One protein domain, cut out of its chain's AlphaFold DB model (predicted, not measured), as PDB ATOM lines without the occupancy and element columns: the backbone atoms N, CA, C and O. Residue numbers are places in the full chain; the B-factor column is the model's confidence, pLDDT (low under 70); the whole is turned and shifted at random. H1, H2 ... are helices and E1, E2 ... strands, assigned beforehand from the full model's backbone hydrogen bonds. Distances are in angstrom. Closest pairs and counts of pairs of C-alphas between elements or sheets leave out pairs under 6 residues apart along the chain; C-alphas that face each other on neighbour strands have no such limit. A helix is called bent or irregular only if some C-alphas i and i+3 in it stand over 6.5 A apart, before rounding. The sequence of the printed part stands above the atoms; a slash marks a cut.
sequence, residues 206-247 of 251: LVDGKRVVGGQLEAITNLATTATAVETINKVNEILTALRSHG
ATOM      1  N   LEU A 206     338.260 411.755 476.773       87.75
ATOM      2  CA  LEU A 206     338.325 413.197 477.003       87.75
ATOM      3  C   LEU A 206     337.007 413.718 477.588       87.75
ATOM      4  O   LEU A 206     335.935 413.246 477.222       87.75
ATOM      5  N   VAL A 207     337.103 414.728 478.451       87.88
ATOM      6  CA  VAL A 207     335.984 415.504 479.003       87.88
ATOM      7  C   VAL A 207     336.297 416.981 478.764       87.88
ATOM      8  O   VAL A 207     337.399 417.430 479.073       87.88
ATOM      9  N   ASP A 208     335.374 417.725 478.151       87.81
ATOM     10  CA  ASP A 208     335.550 419.140 477.769       87.81
ATOM     11  C   ASP A 208     336.872 419.429 477.023       87.81
ATOM     12  O   ASP A 208     337.571 420.412 477.277       87.81
ATOM     13  N   GLY A 209     337.258 418.519 476.121       85.19
ATOM     14  CA  GLY A 209     338.504 418.595 475.347       85.19
ATOM     15  C   GLY A 209     339.786 418.281 476.133       85.19
ATOM     16  O   GLY A 209     340.866 418.263 475.547       85.19
ATOM     17  N   LYS A 210     339.697 417.993 477.437       85.12
ATOM     18  CA  LYS A 210     340.825 417.579 478.281       85.12
ATOM     19  C   LYS A 210     340.860 416.059 478.381       85.12
ATOM     20  O   LYS A 210     339.852 415.437 478.707       85.12
ATOM     21  N   ARG A 211     342.015 415.445 478.122       84.00
ATOM     22  CA  ARG A 211     342.204 414.004 478.338       84.00
ATOM     23  C   ARG A 211     342.083 413.685 479.829       84.00
ATOM     24  O   ARG A 211     342.726 414.344 480.639       84.00
ATOM     25  N   VAL A 212     341.299 412.656 480.151       86.81
ATOM     26  CA  VAL A 212     341.156 412.111 481.514       86.81
ATOM     27  C   VAL A 212     341.763 410.712 481.649       86.81
ATOM     28  O   VAL A 212     342.237 410.352 482.720       86.81
ATOM     29  N   VAL A 213     341.790 409.929 480.561       87.31
ATOM     30  CA  VAL A 213     342.436 408.607 480.506       87.31
ATOM     31  C   VAL A 213     343.032 408.406 479.112       87.31
ATOM     32  O   VAL A 213     342.298 408.387 478.128       87.31
ATOM     33  N   GLY A 214     344.354 408.266 479.003       85.00
ATOM     34  CA  GLY A 214     345.044 407.893 477.755       85.00
ATOM     35  C   GLY A 214     345.090 406.379 477.505       85.00
ATOM     36  O   GLY A 214     344.831 405.599 478.419       85.00
ATOM     37  N   GLY A 215     345.485 405.966 476.295       83.50
ATOM     38  CA  GLY A 215     345.828 404.565 476.006       83.50
ATOM     39  C   GLY A 215     347.052 404.095 476.805       83.50
ATOM     40  O   GLY A 215     347.879 404.921 477.186       83.50
ATOM     41  N   GLN A 216     347.139 402.791 477.086       83.38
ATOM     42  CA  GLN A 216     348.166 402.189 477.948       83.38
ATOM     43  C   GLN A 216     349.598 402.577 477.531       83.38
ATOM     44  O   GLN A 216     349.960 402.464 476.362       83.38
ATOM     45  N   LEU A 217     350.409 403.008 478.504       84.19
ATOM     46  CA  LEU A 217     351.843 403.250 478.328       84.19
ATOM     47  C   LEU A 217     352.678 401.983 478.550       84.19
ATOM     48  O   LEU A 217     352.241 401.022 479.187       84.19
ATOM     49  N   GLU A 218     353.918 402.040 478.062       88.00
ATOM     50  CA  GLU A 218     354.962 401.051 478.327       88.00
ATOM     51  C   GLU A 218     355.183 400.809 479.827       88.00
ATOM     52  O   GLU A 218     355.022 401.698 480.670       88.00
ATOM     53  N   ALA A 219     355.581 399.582 480.164       90.88
ATOM     54  CA  ALA A 219     355.772 399.171 481.547       90.88
ATOM     55  C   ALA A 219     356.973 399.886 482.191       90.88
ATOM     56  O   ALA A 219     358.126 399.657 481.824       90.88
ATOM     57  N   ILE A 220     356.709 400.695 483.220       91.38
ATOM     58  CA  ILE A 220     357.753 401.270 484.071       91.38
ATOM     59  C   ILE A 220     358.414 400.137 484.865       91.38
ATOM     60  O   ILE A 220     357.763 399.461 485.664       91.38
ATOM     61  N   THR A 221     359.719 399.933 484.675       92.88
ATOM     62  CA  THR A 221     360.452 398.832 485.316       92.88
ATOM     63  C   THR A 221     360.470 398.972 486.837       92.88
ATOM     64  O   THR A 221     360.762 400.054 487.362       92.88
ATOM     65  N   ASN A 222     360.228 397.860 487.539       92.81
ATOM     66  CA  ASN A 222     360.371 397.765 488.990       92.81
ATOM     67  C   ASN A 222     361.799 398.121 489.435       92.81
ATOM     68  O   ASN A 222     362.775 397.774 488.769       92.81
ATOM     69  N   LEU A 223     361.917 398.765 490.596       93.62
ATOM     70  CA  LEU A 223     363.204 398.961 491.260       93.62
ATOM     71  C   LEU A 223     363.726 397.641 491.842       93.62
ATOM     72  O   LEU A 223     362.953 396.780 492.264       93.62
ATOM     73  N   ALA A 224     365.051 397.511 491.908       92.44
ATOM     74  CA  ALA A 224     365.690 396.445 492.670       92.44
ATOM     75  C   ALA A 224     365.393 396.597 494.172       92.44
ATOM     76  O   ALA A 224     365.241 397.708 494.680       92.44
ATOM     77  N   THR A 225     365.393 395.489 494.915       93.12
ATOM     78  CA  THR A 225     365.194 395.487 496.379       93.12
ATOM     79  C   THR A 225     366.287 396.234 497.152       93.12
ATOM     80  O   THR A 225     366.103 396.548 498.323       93.12
ATOM     81  N   THR A 226     367.413 396.535 496.500       94.81
ATOM     82  CA  THR A 226     368.553 397.293 497.032       94.81
ATOM     83  C   THR A 226     368.622 398.734 496.508       94.81
ATOM     84  O   THR A 226     369.677 399.358 496.615       94.81
ATOM     85  N   ALA A 227     367.554 399.252 495.891       93.31
ATOM     86  CA  ALA A 227     367.549 400.589 495.298       93.31
ATOM     87  C   ALA A 227     367.794 401.698 496.335       93.31
ATOM     88  O   ALA A 227     367.288 401.677 497.458       93.31
ATOM     89  N   THR A 228     368.562 402.704 495.927       96.12
ATOM     90  CA  THR A 228     368.878 403.884 496.730       96.12
ATOM     91  C   THR A 228     367.707 404.870 496.797       96.12
ATOM     92  O   THR A 228     366.768 404.844 495.993       96.12
ATOM     93  N   ALA A 229     367.784 405.824 497.731       95.00
ATOM     94  CA  ALA A 229     366.813 406.914 497.827       95.00
ATOM     95  C   ALA A 229     366.744 407.768 496.543       95.00
ATOM     96  O   ALA A 229     365.665 408.221 496.166       95.00
ATOM     97  N   VAL A 230     367.868 407.949 495.837       95.62
ATOM     98  CA  VAL A 230     367.921 408.720 494.580       95.62
ATOM     99  C   VAL A 230     367.211 407.976 493.449       95.62
ATOM    100  O   VAL A 230     366.391 408.566 492.748       95.62
ATOM    101  N   GLU A 231     367.453 406.672 493.300       94.88
ATOM    102  CA  GLU A 231     366.744 405.835 492.319       94.88
ATOM    103  C   GLU A 231     365.238 405.778 492.608       94.88
ATOM    104  O   GLU A 231     364.426 405.837 491.684       94.88
ATOM    105  N   THR A 232     364.863 405.762 493.892       95.12
ATOM    106  CA  THR A 232     363.465 405.841 494.334       95.12
ATOM    107  C   THR A 232     362.810 407.161 493.917       95.12
ATOM    108  O   THR A 232     361.734 407.148 493.321       95.12
ATOM    109  N   ILE A 233     363.465 408.304 494.154       95.88
ATOM    110  CA  ILE A 233     362.965 409.628 493.741       95.88
ATOM    111  C   ILE A 233     362.819 409.712 492.215       95.88
ATOM    112  O   ILE A 233     361.791 410.174 491.716       95.88
ATOM    113  N   ASN A 234     363.809 409.224 491.462       95.12
ATOM    114  CA  ASN A 234     363.763 409.218 489.999       95.12
ATOM    115  C   ASN A 234     362.583 408.384 489.474       95.12
ATOM    116  O   ASN A 234     361.845 408.852 488.608       95.12
ATOM    117  N   LYS A 235     362.347 407.198 490.051       95.19
ATOM    118  CA  LYS A 235     361.210 406.333 489.703       95.19
ATOM    119  C   LYS A 235     359.857 406.977 490.028       95.19
ATOM    120  O   LYS A 235     358.920 406.858 489.244       95.19
ATOM    121  N   VAL A 236     359.744 407.703 491.144       95.44
ATOM    122  CA  VAL A 236     358.525 408.462 491.478       95.44
ATOM    123  C   VAL A 236     358.271 409.575 490.456       95.44
ATOM    124  O   VAL A 236     357.142 409.726 489.992       95.44
ATOM    125  N   ASN A 237     359.303 410.314 490.041       94.94
ATOM    126  CA  ASN A 237     359.170 411.357 489.018       94.94
ATOM    127  C   ASN A 237     358.785 410.791 487.637       94.94
ATOM    128  O   ASN A 237     357.989 411.403 486.924       94.94
ATOM    129  N   GLU A 238     359.295 409.611 487.278       94.50
ATOM    130  CA  GLU A 238     358.903 408.861 486.077       94.50
ATOM    131  C   GLU A 238     357.406 408.496 486.111       94.50
ATOM    132  O   GLU A 238     356.669 408.831 485.183       94.50
ATOM    133  N   ILE A 239     356.924 407.929 487.227       94.06
ATOM    134  CA  ILE A 239     355.500 407.612 487.439       94.06
ATOM    135  C   ILE A 239     354.631 408.877 487.358       94.06
ATOM    136  O   ILE A 239     353.631 408.889 486.644       94.06
ATOM    137  N   LEU A 240     355.010 409.967 488.033       94.44
ATOM    138  CA  LEU A 240     354.262 411.232 487.987       94.44
ATOM    139  C   LEU A 240     354.197 411.819 486.568       94.44
ATOM    140  O   LEU A 240     353.178 412.395 486.185       94.44
ATOM    141  N   THR A 241     355.258 411.656 485.777       92.19
ATOM    142  CA  THR A 241     355.297 412.086 484.370       92.19
ATOM    143  C   THR A 241     354.348 411.244 483.514       92.19
ATOM    144  O   THR A 241     353.553 411.798 482.753       92.19
ATOM    145  N   ALA A 242     354.353 409.919 483.697       90.88
ATOM    146  CA  ALA A 242     353.429 409.009 483.027       90.88
ATOM    147  C   ALA A 242     351.959 409.334 483.358       90.88
ATOM    148  O   ALA A 242     351.156 409.536 482.442       90.88
ATOM    149  N   LEU A 243     351.613 409.494 484.642       91.31
ATOM    150  CA  LEU A 243     350.254 409.831 485.090       91.31
ATOM    151  C   LEU A 243     349.752 411.166 484.507       91.31
ATOM    152  O   LEU A 243     348.605 411.246 484.062       91.31
ATOM    153  N   ARG A 244     350.613 412.193 484.445       89.88
ATOM    154  CA  ARG A 244     350.309 413.475 483.779       89.88
ATOM    155  C   ARG A 244     350.056 413.305 482.283       89.88
ATOM    156  O   ARG A 244     349.073 413.828 481.771       89.88
ATOM    157  N   SER A 245     350.897 412.542 481.581       85.44
ATOM    158  CA  SER A 245     350.754 412.322 480.130       85.44
ATOM    159  C   SER A 245     349.474 411.552 479.743       85.44
ATOM    160  O   SER A 245     348.900 411.776 478.671       85.44
ATOM    161  N   HIS A 246     348.976 410.704 480.652       84.38
ATOM    162  CA  HIS A 246     347.672 410.048 480.546       84.38
ATOM    163  C   HIS A 246     346.476 410.963 480.860       84.38
ATOM    164  O   HIS A 246     345.356 410.588 480.519       84.38
ATOM    165  N   GLY A 247     346.674 412.114 481.511       81.81
ATOM    166  CA  GLY A 247     345.590 412.959 482.029       81.81
ATOM    167  C   GLY A 247     344.993 412.501 483.370       81.81
ATOM    168  O   GLY A 247     343.970 413.035 483.786       81.81
TER     169      GLY A 247
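What this domain is: This is residues 206 to 247 of the 251 residues of an uncharacterized protein of Acinetobacter sp. WC-743 (UniProt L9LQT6). The printed part is a long, thin loop of chain: after a small strand turn at one end, residues 214 to 228 run the length of the rod with no named element, and the single long helix H1 folds back to end near the strand E1. Residues 225 to 230 stick out at the other end, where the chain turns back into H1. The printed part has 42 residues, with one named strand and one named helix in the order E1, H1, and its class is mostly helix. It is only just loose, close to extended, with a radius of gyration of the C-alphas of 13.4 A, and it spans 43 by 16 by 9 A, only just a rod.

How they stand to each other: Near the first printed residue, residues 206 to 207 form a short antiparallel pairing with residues 210 to 211 of the strand E1, residues 210 to 213. E1 pairs with no named strand. A long link of 15 residues joins E1 to the helix H1, residues 229 to 246. E1 and H1 have 3 pairs of C-alphas within 8 A, and the closest are those of Val 213 and His 246, 5.4 A apart. Their centres are 19.1 A apart. In H1 every O i to N i+4 pair is within hydrogen-bond range.

Where its parts are: E1 begins at C-alpha 210, at (340.825, 417.579, 478.281), and measures 9.4 A from first to last C-alpha. H1 begins at C-alpha 229, at (366.813, 406.914, 497.827), and ends at C-alpha 246, at (347.672, 410.048, 480.546), a length of 26.0 A. H1 is not bent.

The domain as a whole: The two C-alphas farthest apart are those of Asp 208 and Thr 226, at 44.0 A, while the first and last printed C-alphas, of Leu 206 and Gly 247, are 8.8 A apart. The printed part has no cut. The mean pLDDT of the printed part is 90.6, and no printed residue is under 70.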